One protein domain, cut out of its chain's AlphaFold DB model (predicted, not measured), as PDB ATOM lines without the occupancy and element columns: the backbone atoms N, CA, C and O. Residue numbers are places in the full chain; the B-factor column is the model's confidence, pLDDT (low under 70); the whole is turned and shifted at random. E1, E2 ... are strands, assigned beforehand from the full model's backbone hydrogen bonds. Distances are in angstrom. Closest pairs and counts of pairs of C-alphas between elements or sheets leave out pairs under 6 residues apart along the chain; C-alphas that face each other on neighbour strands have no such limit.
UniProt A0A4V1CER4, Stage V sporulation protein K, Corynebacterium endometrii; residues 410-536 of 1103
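Overview. This is residues 410 to 536 of the 1103 residues of the protein "Stage V sporulation protein K" of Corynebacterium endometrii (UniProt A0A4V1CER4). The chain winds in stacked turns, a solenoid whose turns lay parallel strands into two sheets face to face, E1 E3 E5 E7 E9 E12 E14 and E2 E4 E6 E8 E10 E11 E13. E4, E6 and E8 bend sharply, so that their later residues fold back toward the first sheet, and E10 runs on into E11. The printed part has 127 residues, with no named helix and 14 named strands, E1 to E14 in number order along the chain; the class is all strand. The first sheet has the order E1 E3 E5 E7 E9 E12 E14, and the second is branched; both are parallel. The whole is compact, with a radius of gyration of the C-alphas of 13.1 A and spans of 35 by 33 by 27 A.

Arrangement. One sheet holds E1, residues 411 to 414, E3, 429 to 432, E5, 447 to 450, E7, 470 to 474, E9, 491 to 496, E12, 512 to 517, and E14, 530 to 533; E1 and E14 are its edge strands. E1 and E3 are parallel at 17 degrees, with N 412 and O 429 2.9 A apart, within hydrogen-bond range. E9 and E12 are parallel at 20 degrees, with N 494 and O 514 at 2.8 A. The branched sheet, twisted, holds E2, 419 to 423, E4, 437 to 445, E6, 455 to 462, E8, 479 to 487, E10, 499 to 502, E11, 505 to 507, and E13, 522 to 524. E2 and E6 lie on opposite sides of E4; N 439 and O 420 are 2.8 A apart. E6 lies on one side of E8, with N 481 and O 456 at 2.8 A; on the other side are E10, beside residues 479 to 483, and E11, beside 484 to 487. E13 is parallel to E10, with N 500 and O 522 at 2.8 A. The two sheets form a sandwich, two sheets face to face; the parts of them that face each other are 9.6 A centre to centre, and the strands of the one stand at 12 degrees to those of the other.

Along the chain. E1 begins at C-alpha 411, (12.573, 13.927, 46.916). E4 spans 15.8 A and bends by 112 degrees at residue 442; E6 spans 17.8 A and E8 19.7 A, each bending by 85 degrees, at residues 458 and 483. E9 spans 16.7 A and E12 16.6 A. E14 ends at C-alpha 533, (29.753, -5.695, 35.744).

Size, cuts and confidence. The two C-alphas farthest apart, those of Asn 416 and Glu 509, are 38.6 A apart. The printed part has no cut and no long link. Mean pLDDT of the printed part is 85.4; residues 410 to 411, 418, 465 to 468, 476 and 535 to 536 are under 70.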
ATOM      1  N   VAL A 410      13.984  17.112  43.791       52.28
ATOM      2  CA  VAL A 410      12.639  16.822  44.352       52.28
ATOM      3  C   VAL A 410      12.584  15.419  44.966       52.28
ATOM      4  O   VAL A 410      12.437  14.456  44.212       52.28
ATOM      5  N   SER A 411      12.639  15.266  46.299       67.69
ATOM      6  CA  SER A 411      12.573  13.927  46.916       67.69
ATOM      7  C   SER A 411      11.576  13.737  48.066       67.69
ATOM      8  O   SER A 411      11.198  14.669  48.781       67.69
ATOM      9  N   ILE A 412      11.112  12.492  48.219       83.50
ATOM     10  CA  ILE A 412      10.615  11.956  49.486       83.50
ATOM     11  C   ILE A 412      11.774  11.216  50.135       83.50
ATOM     12  O   ILE A 412      12.315  10.280  49.548       83.50
ATOM     13  N   ALA A 413      12.103  11.590  51.365       86.06
ATOM     14  CA  ALA A 413      13.151  10.951  52.139       86.06
ATOM     15  C   ALA A 413      12.553  10.130  53.285       86.06
ATOM     16  O   ALA A 413      11.894  10.670  54.171       86.06
ATOM     17  N   VAL A 414      12.817   8.827  53.302       84.25
ATOM     18  CA  VAL A 414      12.468   7.912  54.393       84.25
ATOM     19  C   VAL A 414      13.764   7.502  55.076       84.25
ATOM     20  O   VAL A 414      14.620   6.875  54.455       84.25
ATOM     21  N   ARG A 415      13.962   7.928  56.324       84.94
ATOM     22  CA  ARG A 415      15.247   7.817  57.026       84.94
ATOM     23  C   ARG A 415      15.047   7.324  58.460       84.94
ATOM     24  O   ARG A 415      13.938   7.414  58.975       84.94
ATOM     25  N   ASN A 416      16.104   6.820  59.096       75.12
ATOM     26  CA  ASN A 416      16.140   6.482  60.527       75.12
ATOM     27  C   ASN A 416      14.979   5.562  60.958       75.12
ATOM     28  O   ASN A 416      14.165   5.943  61.791       75.12
ATOM     29  N   GLU A 417      14.867   4.380  60.339       77.75
ATOM     30  CA  GLU A 417      13.786   3.390  60.575       77.75
ATOM     31  C   GLU A 417      12.363   3.832  60.181       77.75
ATOM     32  O   GLU A 417      11.387   3.099  60.387       77.75
ATOM     33  N   GLY A 418      12.228   5.000  59.547       67.06
ATOM     34  CA  GLY A 418      10.966   5.466  58.990       67.06
ATOM     35  C   GLY A 418      10.349   4.443  58.030       67.06
ATOM     36  O   GLY A 418      11.042   3.750  57.281       67.06
ATOM     37  N   GLN A 419       9.021   4.353  58.028       80.25
ATOM     38  CA  GLN A 419       8.272   3.464  57.148       80.25
ATOM     39  C   GLN A 419       7.388   4.264  56.203       80.25
ATOM     40  O   GLN A 419       6.644   5.135  56.640       80.25
ATOM     41  N   ALA A 420       7.368   3.927  54.918       83.25
ATOM     42  CA  ALA A 420       6.403   4.507  53.990       83.25
ATOM     43  C   ALA A 420       5.661   3.438  53.190       83.25
ATOM     44  O   ALA A 420       6.215   2.405  52.819       83.25
ATOM     45  N   ARG A 421       4.382   3.676  52.902       86.75
ATOM     46  CA  ARG A 421       3.615   2.866  51.955       86.75
ATOM     47  C   ARG A 421       2.963   3.759  50.927       86.75
ATOM     48  O   ARG A 421       2.235   4.675  51.293       86.75
ATOM     49  N   PHE A 422       3.163   3.425  49.664       86.69
ATOM     50  CA  PHE A 422       2.589   4.142  48.540       86.69
ATOM     51  C   PHE A 422       1.702   3.207  47.737       86.69
ATOM     52  O   PHE A 422       2.076   2.075  47.419       86.69
ATOM     53  N   HIS A 423       0.511   3.684  47.407       86.50
ATOM     54  CA  HIS A 423      -0.387   3.030  46.478       86.50
ATOM     55  C   HIS A 423      -0.731   4.012  45.367       86.50
ATOM     56  O   HIS A 423      -1.136   5.125  45.678       86.50
ATOM     57  N   LYS A 424      -0.568   3.634  44.092       84.88
ATOM     58  CA  LYS A 424      -0.975   4.451  42.930       84.88
ATOM     59  C   LYS A 424      -0.600   5.931  43.056       84.88
ATOM     60  O   LYS A 424      -1.430   6.808  42.827       84.88
ATOM     61  N   SER A 425       0.624   6.180  43.505       85.81
ATOM     62  CA  SER A 425       1.131   7.513  43.830       85.81
ATOM     63  C   SER A 425       2.351   7.826  42.974       85.81
ATOM     64  O   SER A 425       3.124   6.916  42.690       85.81
ATOM     65  N   ASP A 426       2.519   9.081  42.577       86.56
ATOM     66  CA  ASP A 426       3.759   9.608  42.014       86.56
ATOM     67  C   ASP A 426       4.639  10.084  43.172       86.56
ATOM     68  O   ASP A 426       4.301  11.032  43.883       86.56
ATOM     69  N   VAL A 427       5.722   9.352  43.417       84.62
ATOM     70  CA  VAL A 427       6.614   9.582  44.555       84.62
ATOM     71  C   VAL A 427       7.812  10.459  44.202       84.62
ATOM     72  O   VAL A 427       8.646  10.693  45.073       84.62
ATOM     73  N   GLY A 428       7.918  10.955  42.964       82.69
ATOM     74  CA  GLY A 428       9.059  11.775  42.560       82.69
ATOM     75  C   GLY A 428      10.376  10.995  42.634       82.69
ATOM     76  O   GLY A 428      10.478   9.873  42.124       82.69
ATOM     77  N   TRP A 429      11.393  11.587  43.268       83.19
ATOM     78  CA  TRP A 429      12.605  10.867  43.650       83.19
ATOM     79  C   TRP A 429      12.419  10.300  45.056       83.19
ATOM     80  O   TRP A 429      12.168  11.026  46.012       83.19
ATOM     81  N   LEU A 430      12.538   8.991  45.203       87.62
ATOM     82  CA  LEU A 430      12.402   8.318  46.482       87.62
ATOM     83  C   LEU A 430      13.786   7.986  47.037       87.62
ATOM     84  O   LEU A 430      14.516   7.199  46.439       87.62
ATOM     85  N   GLU A 431      14.117   8.539  48.197       88.25
ATOM     86  CA  GLU A 431      15.324   8.220  48.958       88.25
ATOM     87  C   GLU A 431      14.960   7.444  50.219       88.25
ATOM     88  O   GLU A 431      14.167   7.906  51.039       88.25
ATOM     89  N   VAL A 432      15.564   6.276  50.404       88.44
ATOM     90  CA  VAL A 432      15.365   5.429  51.578       88.44
ATOM     91  C   VAL A 432      16.727   5.147  52.193       88.44
ATOM     92  O   VAL A 432      17.505   4.378  51.637       88.44
ATOM     93  N   ASN A 433      17.039   5.797  53.312       83.06
ATOM     94  CA  ASN A 433      18.374   5.765  53.916       83.06
ATOM     95  C   ASN A 433      18.296   5.323  55.388       83.06
ATOM     96  O   ASN A 433      17.246   5.437  56.007       83.06
ATOM     97  N   HIS A 434      19.408   4.879  55.981       79.88
ATOM     98  CA  HIS A 434      19.514   4.594  57.427       79.88
ATOM     99  C   HIS A 434      18.367   3.707  57.965       79.88
ATOM    100  O   HIS A 434      17.564   4.142  58.792       79.88
ATOM    101  N   PHE A 435      18.277   2.471  57.465       81.19
ATOM    102  CA  PHE A 435      17.275   1.461  57.850       81.19
ATOM    103  C   PHE A 435      15.806   1.826  57.568       81.19
ATOM    104  O   PHE A 435      14.894   1.217  58.127       81.19
ATOM    105  N   GLY A 436      15.548   2.790  56.682       80.31
ATOM    106  CA  GLY A 436      14.190   3.098  56.238       80.31
ATOM    107  C   GLY A 436      13.548   1.924  55.486       80.31
ATOM    108  O   GLY A 436      14.231   1.137  54.824       80.31
ATOM    109  N   PHE A 437      12.220   1.813  55.553       84.69
ATOM    110  CA  PHE A 437      11.474   0.763  54.860       84.69
ATOM    111  C   PHE A 437      10.316   1.309  54.028       84.69
ATOM    112  O   PHE A 437       9.405   1.950  54.549       84.69
ATOM    113  N   VAL A 438      10.286   0.999  52.731       91.19
ATOM    114  CA  VAL A 438       9.224   1.461  51.831       91.19
ATOM    115  C   VAL A 438       8.507   0.307  51.150       91.19
ATOM    116  O   VAL A 438       9.120  -0.595  50.594       91.19
ATOM    117  N   LYS A 439       7.174   0.372  51.123       89.12
ATOM    118  CA  LYS A 439       6.326  -0.530  50.343       89.12
ATOM    119  C   LYS A 439       5.619   0.221  49.222       89.12
ATOM    120  O   LYS A 439       4.768   1.069  49.480       89.12
ATOM    121  N   LEU A 440       5.920  -0.129  47.982       89.50
ATOM    122  CA  LEU A 440       5.318   0.440  46.782       89.50
ATOM    123  C   LEU A 440       4.218  -0.473  46.239       89.50
ATOM    124  O   LEU A 440       4.321  -1.700  46.259       89.50
ATOM    125  N   ARG A 441       3.145   0.112  45.715       88.50
ATOM    126  CA  ARG A 441       2.130  -0.626  44.968       88.50
ATOM    127  C   ARG A 441       1.614   0.210  43.817       88.50
ATOM    128  O   ARG A 441       0.821   1.129  44.027       88.50
ATOM    129  N   ASP A 442       2.016  -0.158  42.613       84.50
ATOM    130  CA  ASP A 442       1.598   0.451  41.351       84.50
ATOM    131  C   ASP A 442       1.874   1.964  41.353       84.50
ATOM    132  O   ASP A 442       1.033   2.754  40.935       84.50
ATOM    133  N   SER A 443       3.001   2.365  41.947       87.88
ATOM    134  CA  SER A 443       3.386   3.766  42.167       87.88
ATOM    135  C   SER A 443       4.484   4.181  41.194       87.88
ATOM    136  O   SER A 443       5.281   3.340  40.787       87.88
ATOM    137  N   LEU A 444       4.509   5.450  40.809       88.56
ATOM    138  CA  LEU A 444       5.444   6.003  39.843       88.56
ATOM    139  C   LEU A 444       6.629   6.662  40.544       88.56
ATOM    140  O   LEU A 444       6.427   7.364  41.525       88.56
ATOM    141  N   ALA A 445       7.841   6.448  40.040       87.75
ATOM    142  CA  ALA A 445       9.061   7.074  40.535       87.75
ATOM    143  C   ALA A 445       9.952   7.516  39.365       87.75
ATOM    144  O   ALA A 445      10.041   6.829  38.350       87.75
ATOM    145  N   TYR A 446      10.654   8.634  39.529       83.69
ATOM    146  CA  TYR A 446      11.726   9.065  38.619       83.69
ATOM    147  C   TYR A 446      13.077   8.480  39.042       83.69
ATOM    148  O   TYR A 446      13.950   8.209  38.218       83.69
ATOM    149  N   ARG A 447      13.243   8.277  40.352       85.69
ATOM    150  CA  ARG A 447      14.391   7.619  40.964       85.69
ATOM    151  C   ARG A 447      13.964   6.910  42.240       85.69
ATOM    152  O   ARG A 447      13.112   7.410  42.965       85.69
ATOM    153  N   LEU A 448      14.585   5.774  42.521       91.12
ATOM    154  CA  LEU A 448      14.481   5.037  43.769       91.12
ATOM    155  C   LEU A 448      15.898   4.729  44.249       91.12
ATOM    156  O   LEU A 448      16.605   3.953  43.610       91.12
ATOM    157  N   THR A 449      16.285   5.321  45.371       90.62
ATOM    158  CA  THR A 449      17.563   5.089  46.044       90.62
ATOM    159  C   THR A 449      17.312   4.390  47.374       90.62
ATOM    160  O   THR A 449      16.512   4.867  48.175       90.62
ATOM    161  N   ALA A 450      18.004   3.281  47.622       90.31
ATOM    162  CA  ALA A 450      18.034   2.601  48.912       90.31
ATOM    163  C   ALA A 450      19.481   2.515  49.413       90.31
ATOM    164  O   ALA A 450      20.313   1.891  48.758       90.31
ATOM    165  N   SER A 451      19.777   3.124  50.563       85.12
ATOM    166  CA  SER A 451      21.118   3.149  51.160       85.12
ATOM    167  C   SER A 451      21.100   2.906  52.674       85.12
ATOM    168  O   SER A 451      20.057   2.974  53.328       85.12
ATOM    169  N   GLY A 452      22.260   2.598  53.260       76.44
ATOM    170  CA  GLY A 452      22.417   2.482  54.714       76.44
ATOM    171  C   GLY A 452      21.516   1.429  55.371       76.44
ATOM    172  O   GLY A 452      20.877   1.726  56.376       76.44
ATOM    173  N   GLY A 453      21.421   0.226  54.793       81.31
ATOM    174  CA  GLY A 453      20.642  -0.884  55.365       81.31
ATOM    175  C   GLY A 453      19.135  -0.816  55.103       81.31
ATOM    176  O   GLY A 453      18.359  -1.481  55.787       81.31
ATOM    177  N   SER A 454      18.705   0.004  54.147       88.12
ATOM    178  CA  SER A 454      17.286   0.262  53.887       88.12
ATOM    179  C   SER A 454      16.618  -0.816  53.036       88.12
ATOM    180  O   SER A 454      17.268  -1.524  52.265       88.12
ATOM    181  N   GLY A 455      15.295  -0.933  53.152       88.25
ATOM    182  CA  GLY A 455      14.485  -1.907  52.424       88.25
ATOM    183  C   GLY A 455      13.406  -1.252  51.568       88.25
ATOM    184  O   GLY A 455      12.652  -0.413  52.052       88.25
ATOM    185  N   VAL A 456      13.266  -1.670  50.311       94.19
ATOM    186  CA  VAL A 456      12.115  -1.301  49.472       94.19
ATOM    187  C   VAL A 456      11.466  -2.549  48.897       94.19
ATOM    188  O   VAL A 456      12.154  -3.410  48.363       94.19
ATOM    189  N   GLU A 457      10.142  -2.664  48.963       94.06
ATOM    190  CA  GLU A 457       9.407  -3.795  48.394       94.06
ATOM    191  C   GLU A 457       8.172  -3.382  47.583       94.06
ATOM    192  O   GLU A 457       7.530  -2.379  47.883       94.06
ATOM    193  N   GLY A 458       7.774  -4.185  46.589       92.94
ATOM    194  CA  GLY A 458       6.448  -4.080  45.963       92.94
ATOM    195  C   GLY A 458       6.431  -3.851  44.449       92.94
ATOM    196  O   GLY A 458       7.065  -4.613  43.730       92.94
ATOM    197  N   SER A 459       5.635  -2.912  43.926       91.75
ATOM    198  CA  SER A 459       5.550  -2.635  42.475       91.75
ATOM    199  C   SER A 459       5.708  -1.154  42.137       91.75
ATOM    200  O   SER A 459       5.090  -0.300  42.778       91.75
ATOM    201  N   VAL A 460       6.514  -0.863  41.110       94.31
ATOM    202  CA  VAL A 460       6.896   0.501  40.703       94.31
ATOM    203  C   VAL A 460       6.832   0.686  39.183       94.31
ATOM    204  O   VAL A 460       7.037  -0.263  38.425       94.31
ATOM    205  N   ILE A 461       6.540   1.909  38.748       93.00
ATOM    206  CA  ILE A 461       6.621   2.383  37.366       93.00
ATOM    207  C   ILE A 461       7.721   3.446  37.327       93.00
ATOM    208  O   ILE A 461       7.609   4.465  38.001       93.00
ATOM    209  N   PHE A 462       8.790   3.210  36.581       91.31
ATOM    210  CA  PHE A 462       9.848   4.183  36.360       91.31
ATOM    211  C   PHE A 462       9.513   5.047  35.151       91.31
ATOM    212  O   PHE A 462       9.329   4.536  34.043       91.31
ATOM    213  N   ARG A 463       9.425   6.355  35.383       85.56
ATOM    214  CA  ARG A 463       9.254   7.362  34.336       85.56
ATOM    215  C   ARG A 463      10.609   7.853  33.857       85.56
ATOM    216  O   ARG A 463      11.546   7.939  34.650       85.56
ATOM    217  N   ASP A 464      10.699   8.165  32.567       75.62
ATOM    218  CA  ASP A 464      11.934   8.665  31.972       75.62
ATOM    219  C   ASP A 464      12.416   9.947  32.656       75.62
ATOM    220  O   ASP A 464      11.641  10.852  32.986       75.62
ATOM    221  N   ASN A 465      13.725   9.999  32.866       65.56
ATOM    222  CA  ASN A 465      14.417  11.112  33.480       65.56
ATOM    223  C   ASN A 465      15.508  11.590  32.521       65.56
ATOM    224  O   ASN A 465      16.612  11.049  32.486       65.56
ATOM    225  N   ASN A 466      15.210  12.668  31.791       57.66
ATOM    226  CA  ASN A 466      16.121  13.268  30.812       57.66
ATOM    227  C   ASN A 466      17.455  13.765  31.407       57.66
ATOM    228  O   ASN A 466      18.362  14.101  30.647       57.66
ATOM    229  N   TYR A 467      17.584  13.846  32.737       57.19
ATOM    230  CA  TYR A 467      18.788  14.333  33.413       57.19
ATOM    231  C   TYR A 467      19.744  13.209  33.816       57.19
ATOM    232  O   TYR A 467      20.962  13.344  33.710       57.19
ATOM    233  N   ASN A 468      19.209  12.093  34.311       63.69
ATOM    234  CA  ASN A 468      20.024  10.998  34.805       63.69
ATOM    235  C   ASN A 468      19.311   9.663  34.612       63.69
ATOM    236  O   ASN A 468      18.268   9.409  35.211       63.69
ATOM    237  N   LYS A 469      19.950   8.798  33.828       75.94
ATOM    238  CA  LYS A 469      19.456   7.466  33.485       75.94
ATOM    239  C   LYS A 469      19.331   6.551  34.702       75.94
ATOM    240  O   LYS A 469      18.538   5.619  34.671       75.94
ATOM    241  N   ARG A 470      20.080   6.808  35.786       84.00
ATOM    242  CA  ARG A 470      20.031   6.010  37.021       84.00
ATOM    243  C   ARG A 470      18.718   6.229  37.762       84.00
ATOM    244  O   ARG A 470      18.598   7.155  38.574       84.00
ATOM    245  N   CYS A 471      17.754   5.365  37.474       86.50
ATOM    246  CA  CYS A 471      16.425   5.362  38.069       86.50
ATOM    247  C   CYS A 471      16.347   4.437  39.295       86.50
ATOM    248  O   CYS A 471      15.495   4.638  40.152       86.50
ATOM    249  N   LEU A 472      17.241   3.450  39.417       91.94
ATOM    250  CA  LEU A 472      17.317   2.536  40.558       91.94
ATOM    251  C   LEU A 472      18.736   2.551  41.134       91.94
ATOM    252  O   LEU A 472      19.684   2.268  40.414       91.94
ATOM    253  N   ILE A 473      18.891   2.855  42.418       91.50
ATOM    254  CA  ILE A 473      20.175   2.840  43.126       91.50
ATOM    255  C   ILE A 473      20.003   2.015  44.399       91.50
ATOM    256  O   ILE A 473      19.089   2.267  45.185       91.50
ATOM    257  N   VAL A 474      20.852   1.011  44.594       92.00
ATOM    258  CA  VAL A 474      20.819   0.152  45.783       92.00
ATOM    259  C   VAL A 474      22.230   0.000  46.323       92.00
ATOM    260  O   VAL A 474      23.010  -0.785  45.788       92.00
ATOM    261  N   ASP A 475      22.532   0.729  47.390       84.25
ATOM    262  CA  ASP A 475      23.851   0.720  48.017       84.25
ATOM    263  C   ASP A 475      24.021  -0.475  48.966       84.25
ATOM    264  O   ASP A 475      23.062  -1.164  49.344       84.25
ATOM    265  N   ASP A 476      25.263  -0.694  49.388       66.25
ATOM    266  CA  ASP A 476      25.677  -1.805  50.237       66.25
ATOM    267  C   ASP A 476      24.788  -1.944  51.483       66.25
ATOM    268  O   ASP A 476      24.353  -0.964  52.096       66.25
ATOM    269  N   LEU A 477      24.507  -3.201  51.850       78.88
ATOM    270  CA  LEU A 477      23.609  -3.615  52.941       78.88
ATOM    271  C   LEU A 477      22.115  -3.304  52.732       78.88
ATOM    272  O   LEU A 477      21.297  -3.766  53.525       78.88
ATOM    273  N   SER A 478      21.737  -2.577  51.677       88.44
ATOM    274  CA  SER A 478      20.338  -2.250  51.373       88.44
ATOM    275  C   SER A 478      19.717  -3.276  50.425       88.44
ATOM    276  O   SER A 478      20.413  -3.977  49.682       88.44
ATOM    277  N   SER A 479      18.389  -3.388  50.450       93.00
ATOM    278  CA  SER A 479      17.656  -4.346  49.625       93.00
ATOM    279  C   SER A 479      16.447  -3.726  48.932       93.00
ATOM    280  O   SER A 479      15.645  -3.026  49.543       93.00
ATOM    281  N   VAL A 480      16.282  -4.025  47.647       96.50
ATOM    282  CA  VAL A 480      15.101  -3.669  46.861       96.50
ATOM    283  C   VAL A 480      14.495  -4.942  46.279       96.50
ATOM    284  O   VAL A 480      15.137  -5.641  45.506       96.50
ATOM    285  N   THR A 481      13.254  -5.258  46.646       96.25
ATOM    286  CA  THR A 481      12.513  -6.451  46.210       96.25
ATOM    287  C   THR A 481      11.208  -6.060  45.524       96.25
ATOM    288  O   THR A 481      10.160  -5.884  46.146       96.25
ATOM    289  N   LEU A 482      11.244  -5.949  44.204       95.69
ATOM    290  CA  LEU A 482      10.098  -5.583  43.388       95.69
ATOM    291  C   LEU A 482       9.435  -6.834  42.801       95.69
ATOM    292  O   LEU A 482      10.060  -7.624  42.103       95.69
ATOM    293  N   ASN A 483       8.134  -7.001  43.017       92.25
ATOM    294  CA  ASN A 483       7.325  -8.011  42.332       92.25
ATOM    295  C   ASN A 483       7.199  -7.692  40.834       92.25
ATOM    296  O   ASN A 483       7.221  -8.595  39.993       92.25
ATOM    297  N   SER A 484       7.068  -6.404  40.504       93.38
ATOM    298  CA  SER A 484       7.033  -5.903  39.131       93.38
ATOM    299  C   SER A 484       7.627  -4.500  39.021       93.38
ATOM    300  O   SER A 484       7.328  -3.640  39.851       93.38
ATOM    301  N   ALA A 485       8.402  -4.263  37.965       94.62
ATOM    302  CA  ALA A 485       8.866  -2.942  37.559       94.62
ATOM    303  C   ALA A 485       8.432  -2.664  36.113       94.62
ATOM    304  O   ALA A 485       8.713  -3.464  35.217       94.62
ATOM    305  N   THR A 486       7.739  -1.550  35.892       94.12
ATOM    306  CA  THR A 486       7.419  -1.048  34.549       94.12
ATOM    307  C   THR A 486       8.335   0.122  34.222       94.12
ATOM    308  O   THR A 486       8.611   0.914  35.109       94.12
ATOM    309  N   PHE A 487       8.788   0.247  32.981       92.25
ATOM    310  CA  PHE A 487       9.640   1.339  32.518       92.25
ATOM    311  C   PHE A 487       8.953   2.031  31.337       92.25
ATOM    312  O   PHE A 487       8.718   1.387  30.310       92.25
ATOM    313  N   GLU A 488       8.601   3.308  31.502       91.12
ATOM    314  CA  GLU A 488       8.068   4.166  30.431       91.12
ATOM    315  C   GLU A 488       9.146   4.391  29.336       91.12
ATOM    316  O   GLU A 488      10.329   4.126  29.584       91.12
ATOM    317  N   PRO A 489       8.790   4.856  28.119       88.38
ATOM    318  CA  PRO A 489       9.754   5.062  27.035       88.38
ATOM    319  C   PRO A 489      10.880   6.017  27.455       88.38
ATOM    320  O   PRO A 489      10.596   7.131  27.881       88.38
ATOM    321  N   GLY A 490      12.135   5.579  27.337       84.56
ATOM    322  CA  GLY A 490      13.306   6.242  27.920       84.56
ATOM    323  C   GLY A 490      14.472   5.274  28.143       84.56
ATOM    324  O   GLY A 490      14.308   4.061  27.992       84.56
ATOM    325  N   ASP A 491      15.650   5.793  28.494       83.94
ATOM    326  CA  ASP A 491      16.832   4.965  28.779       83.94
ATOM    327  C   ASP A 491      17.086   4.882  30.286       83.94
ATOM    328  O   ASP A 491      17.538   5.849  30.901       83.94
ATOM    329  N   HIS A 492      16.792   3.721  30.872       88.44
ATOM    330  CA  HIS A 492      16.830   3.502  32.315       88.44
ATOM    331  C   HIS A 492      18.026   2.640  32.726       88.44
ATOM    332  O   HIS A 492      18.321   1.607  32.127       88.44
ATOM    333  N   GLU A 493      18.679   3.021  33.815       91.19
ATOM    334  CA  GLU A 493      19.816   2.325  34.407       91.19
ATOM    335  C   GLU A 493      19.557   2.039  35.891       91.19
ATOM    336  O   GLU A 493      19.068   2.887  36.643       91.19
ATOM    337  N   GLY A 494      19.909   0.834  36.329       91.38
ATOM    338  CA  GLY A 494      20.042   0.486  37.738       91.38
ATOM    339  C   GLY A 494      21.510   0.420  38.149       91.38
ATOM    340  O   GLY A 494      22.296  -0.197  37.445       91.38
ATOM    341  N   TYR A 495      21.878   0.994  39.290       92.12
ATOM    342  CA  TYR A 495      23.191   0.830  39.914       92.12
ATOM    343  C   TYR A 495      23.034   0.062  41.227       92.12
ATOM    344  O   TYR A 495      22.309   0.505  42.119       92.12
ATOM    345  N   VAL A 496      23.650  -1.114  41.335       91.88
ATOM    346  CA  VAL A 496      23.437  -2.015  42.476       91.88
ATOM    347  C   VAL A 496      24.768  -2.459  43.063       91.88
ATOM    348  O   VAL A 496      25.538  -3.162  42.413       91.88
ATOM    349  N   THR A 497      24.987  -2.115  44.324       88.06
ATOM    350  CA  THR A 497      26.068  -2.656  45.154       88.06
ATOM    351  C   THR A 497      25.516  -3.540  46.290       88.06
ATOM    352  O   THR A 497      26.157  -4.504  46.700       88.06
ATOM    353  N   GLY A 498      24.262  -3.311  46.708       87.75
ATOM    354  CA  GLY A 498      23.507  -4.143  47.654       87.75
ATOM    355  C   GLY A 498      22.742  -5.316  47.013       87.75
ATOM    356  O   GLY A 498      23.275  -6.090  46.215       87.75
ATOM    357  N   THR A 499      21.470  -5.494  47.394       92.81
ATOM    358  CA  THR A 499      20.599  -6.569  46.869       92.81
ATOM    359  C   THR A 499      19.416  -6.012  46.081       92.81
ATOM    360  O   THR A 499      18.581  -5.306  46.637       92.81
ATOM    361  N   ALA A 500      19.272  -6.391  44.813       95.06
ATOM    362  CA  ALA A 500      18.127  -6.029  43.983       95.06
ATOM    363  C   ALA A 500      17.457  -7.276  43.388       95.06
ATOM    364  O   ALA A 500      18.055  -8.011  42.603       95.06
ATOM    365  N   THR A 501      16.183  -7.488  43.707       95.69
ATOM    366  CA  THR A 501      15.346  -8.550  43.144       95.69
ATOM    367  C   THR A 501      14.162  -7.929  42.414       95.69
ATOM    368  O   THR A 501      13.384  -7.196  43.013       95.69
ATOM    369  N   ILE A 502      13.987  -8.246  41.131       95.38
ATOM    370  CA  ILE A 502      12.840  -7.838  40.313       95.38
ATOM    371  C   ILE A 502      12.190  -9.099  39.737       95.38
ATOM    372  O   ILE A 502      12.794  -9.827  38.956       95.38
ATOM    373  N   GLY A 503      10.947  -9.375  40.128       89.50
ATOM    374  CA  GLY A 503      10.217 -10.574  39.712       89.50
ATOM    375  C   GLY A 503       9.737 -10.524  38.261       89.50
ATOM    376  O   GLY A 503       9.812 -11.518  37.540       89.50
ATOM    377  N   SER A 504       9.244  -9.368  37.818       92.31
ATOM    378  CA  SER A 504       8.758  -9.147  36.453       92.31
ATOM    379  C   SER A 504       9.103  -7.742  35.972       92.31
ATOM    380  O   SER A 504       9.082  -6.787  36.746       92.31
ATOM    381  N   THR A 505       9.420  -7.619  34.685       92.94
ATOM    382  CA  THR A 505       9.817  -6.351  34.067       92.94
ATOM    383  C   THR A 505       8.997  -6.115  32.809       92.94
ATOM    384  O   THR A 505       8.990  -6.972  31.921       92.94
ATOM    385  N   HIS A 506       8.329  -4.966  32.722       93.69
ATOM    386  CA  HIS A 506       7.636  -4.502  31.522       93.69
ATOM    387  C   HIS A 506       8.313  -3.230  31.013       93.69
ATOM    388  O   HIS A 506       8.390  -2.249  31.738       93.69
ATOM    389  N   ILE A 507       8.824  -3.252  29.789       90.69
ATOM    390  CA  ILE A 507       9.445  -2.086  29.159       90.69
ATOM    391  C   ILE A 507       8.504  -1.653  28.044       90.69
ATOM    392  O   ILE A 507       8.168  -2.470  27.180       90.69
ATOM    393  N   GLU A 508       8.030  -0.413  28.104       91.44
ATOM    394  CA  GLU A 508       7.129   0.137  27.096       91.44
ATOM    395  C   GLU A 508       7.849   0.349  25.752       91.44
ATOM    396  O   GLU A 508       9.079   0.357  25.663       91.44
ATOM    397  N   GLU A 509       7.078   0.475  24.669       88.62
ATOM    398  CA  GLU A 509       7.631   0.627  23.321       88.62
ATOM    399  C   GLU A 509       8.494   1.899  23.235       88.62
ATOM    400  O   GLU A 509       7.994   3.012  23.375       88.62
ATOM    401  N   GLY A 510       9.800   1.722  23.008       83.38
ATOM    402  CA  GLY A 510      10.782   2.811  22.999       83.38
ATOM    403  C   GLY A 510      11.608   2.960  24.284       83.38
ATOM    404  O   GLY A 510      12.425   3.873  24.338       83.38
ATOM    405  N   GLY A 511      11.433   2.088  25.286       84.44
ATOM    406  CA  GLY A 511      12.249   2.068  26.508       84.44
ATOM    407  C   GLY A 511      13.392   1.039  26.519       84.44
ATOM    408  O   GLY A 511      13.365   0.047  25.784       84.44
ATOM    409  N   SER A 512      14.372   1.245  27.403       87.12
ATOM    410  CA  SER A 512      15.429   0.285  27.775       87.12
ATOM    411  C   SER A 512      15.656   0.264  29.287       87.12
ATOM    412  O   SER A 512      15.476   1.277  29.948       87.12
ATOM    413  N   PHE A 513      16.055  -0.891  29.833       91.50
ATOM    414  CA  PHE A 513      16.526  -1.004  31.216       91.50
ATOM    415  C   PHE A 513      17.693  -1.992  31.327       91.50
ATOM    416  O   PHE A 513      17.557  -3.168  30.965       91.50
ATOM    417  N   HIS A 514      18.824  -1.529  31.856       91.06
ATOM    418  CA  HIS A 514      19.975  -2.359  32.224       91.06
ATOM    419  C   HIS A 514      20.427  -2.065  33.653       91.06
ATOM    420  O   HIS A 514      20.141  -1.012  34.211       91.06
ATOM    421  N   ILE A 515      21.137  -3.014  34.256       92.75
ATOM    422  CA  ILE A 515      21.707  -2.884  35.596       92.75
ATOM    423  C   ILE A 515      23.225  -2.955  35.499       92.75
ATOM    424  O   ILE A 515      23.764  -3.882  34.900       92.75
ATOM    425  N   VAL A 516      23.900  -2.004  36.128       91.50
ATOM    426  CA  VAL A 516      25.324  -2.036  36.444       91.50
ATOM    427  C   VAL A 516      25.464  -2.507  37.889       91.50
ATOM    428  O   VAL A 516      24.827  -1.954  38.789       91.50
ATOM    429  N   ALA A 517      26.251  -3.556  38.110       87.81
ATOM    430  CA  ALA A 517      26.419  -4.161  39.425       87.81
ATOM    431  C   ALA A 517      27.899  -4.325  39.796       87.81
ATOM    432  O   ALA A 517      28.707  -4.746  38.962       87.81
ATOM    433  N   THR A 518      28.250  -4.020  41.046       84.75
ATOM    434  CA  THR A 518      29.620  -4.180  41.562       84.75
ATOM    435  C   THR A 518      29.917  -5.624  41.971       84.75
ATOM    436  O   THR A 518      29.026  -6.468  42.120       84.75
ATOM    437  N   GLU A 519      31.202  -5.936  42.163       74.50
ATOM    438  CA  GLU A 519      31.637  -7.235  42.675       74.50
ATOM    439  C   GLU A 519      31.138  -7.434  44.121       74.50
ATOM    440  O   GLU A 519      31.614  -6.788  45.049       74.50
ATOM    441  N   GLY A 520      30.156  -8.325  44.306       75.50
ATOM    442  CA  GLY A 520      29.519  -8.604  45.605       75.50
ATOM    443  C   GLY A 520      28.024  -8.276  45.666       75.50
ATOM    444  O   GLY A 520      27.327  -8.792  46.542       75.50
ATOM    445  N   ALA A 521      27.510  -7.511  44.701       85.94
ATOM    446  CA  ALA A 521      26.087  -7.225  44.574       85.94
ATOM    447  C   ALA A 521      25.265  -8.494  44.291       85.94
ATOM    448  O   ALA A 521      25.668  -9.372  43.522       85.94
ATOM    449  N   THR A 522      24.063  -8.578  44.864       90.19
ATOM    450  CA  THR A 522      23.109  -9.660  44.569       90.19
ATOM    451  C   THR A 522      21.985  -9.133  43.688       90.19
ATOM    452  O   THR A 522      21.080  -8.459  44.172       90.19
ATOM    453  N   VAL A 523      22.010  -9.468  42.395       91.81
ATOM    454  CA  VAL A 523      20.984  -9.048  41.426       91.81
ATOM    455  C   VAL A 523      20.204 -10.258  40.908       91.81
ATOM    456  O   VAL A 523      20.775 -11.184  40.336       91.81
ATOM    457  N   GLN A 524      18.883 -10.248  41.084       93.38
ATOM    458  CA  GLN A 524      17.959 -11.253  40.553       93.38
ATOM    459  C   GLN A 524      16.890 -10.568  39.700       93.38
ATOM    460  O   GLN A 524      15.970  -9.963  40.238       93.38
ATOM    461  N   VAL A 525      16.986 -10.666  38.375       92.94
ATOM    462  CA  VAL A 525      16.070  -9.989  37.436       92.94
ATOM    463  C   VAL A 525      15.625 -10.912  36.295       92.94
ATOM    464  O   VAL A 525      16.252 -11.953  36.073       92.94
ATOM    465  N   PRO A 526      14.546 -10.577  35.558       89.69
ATOM    466  CA  PRO A 526      14.092 -11.379  34.429       89.69
ATOM    467  C   PRO A 526      15.117 -11.387  33.280       89.69
ATOM    468  O   PRO A 526      15.860 -10.420  33.122       89.69
ATOM    469  N   PRO A 527      15.113 -12.413  32.405       81.69
ATOM    470  CA  PRO A 527      16.123 -12.580  31.351       81.69
ATOM    471  C   PRO A 527      16.211 -11.435  30.332       81.69
ATOM    472  O   PRO A 527      17.206 -11.334  29.623       81.69
ATOM    473  N   GLN A 528      15.164 -10.611  30.213       83.25
ATOM    474  CA  GLN A 528      15.150  -9.446  29.322       83.25
ATOM    475  C   GLN A 528      15.940  -8.233  29.849       83.25
ATOM    476  O   GLN A 528      16.117  -7.281  29.097       83.25
ATOM    477  N   VAL A 529      16.393  -8.248  31.109       87.75
ATOM    478  CA  VAL A 529      17.194  -7.170  31.708       87.75
ATOM    479  C   VAL A 529      18.670  -7.549  31.648       87.75
ATOM    480  O   VAL A 529      19.074  -8.588  32.171       87.75
ATOM    481  N   THR A 530      19.485  -6.702  31.022       88.38
ATOM    482  CA  THR A 530      20.937  -6.917  30.954       88.38
ATOM    483  C   THR A 530      21.579  -6.492  32.271       88.38
ATOM    484  O   THR A 530      21.355  -5.370  32.712       88.38
ATOM    485  N   VAL A 531      22.392  -7.364  32.876       88.00
ATOM    486  CA  VAL A 531      23.226  -7.034  34.044       88.00
ATOM    487  C   VAL A 531      24.687  -7.011  33.600       88.00
ATOM    488  O   VAL A 531      25.202  -8.032  33.138       88.00
ATOM    489  N   ALA A 532      25.333  -5.855  33.701       86.25
ATOM    490  CA  ALA A 532      26.733  -5.642  33.363       86.25
ATOM    491  C   ALA A 532      27.577  -5.482  34.644       86.25
ATOM    492  O   ALA A 532      27.104  -4.859  35.600       86.25
ATOM    493  N   PRO A 533      28.805  -6.032  34.688       77.88
ATOM    494  CA  PRO A 533      29.753  -5.695  35.744       77.88
ATOM    495  C   PRO A 533      30.137  -4.214  35.636       77.88
ATOM    496  O   PRO A 533      30.222  -3.680  34.528       77.88
ATOM    497  N   ASP A 534      30.361  -3.565  36.777       72.62
ATOM    498  CA  ASP A 534      30.889  -2.197  36.859       72.62
ATOM    499  C   ASP A 534      32.367  -2.160  36.404       72.62
ATOM    500  O   ASP A 534      33.299  -2.072  37.203       72.62
ATOM    501  N   ASP A 535      32.595  -2.325  35.097       49.53
ATOM    502  CA  ASP A 535      33.898  -2.152  34.456       49.53
ATOM    503  C   ASP A 535      34.153  -0.646  34.313       49.53
ATOM    504  O   ASP A 535      33.552   0.010  33.462       49.53
ATOM    505  N   GLN A 536      35.050  -0.101  35.143       43.97
ATOM    506  CA  GLN A 536      35.449   1.312  35.163       43.97
ATOM    507  C   GLN A 536      35.765   1.873  33.761       43.97
ATOM    508  O   GLN A 536      36.911   1.872  33.317       43.97
TER     509      GLN A 536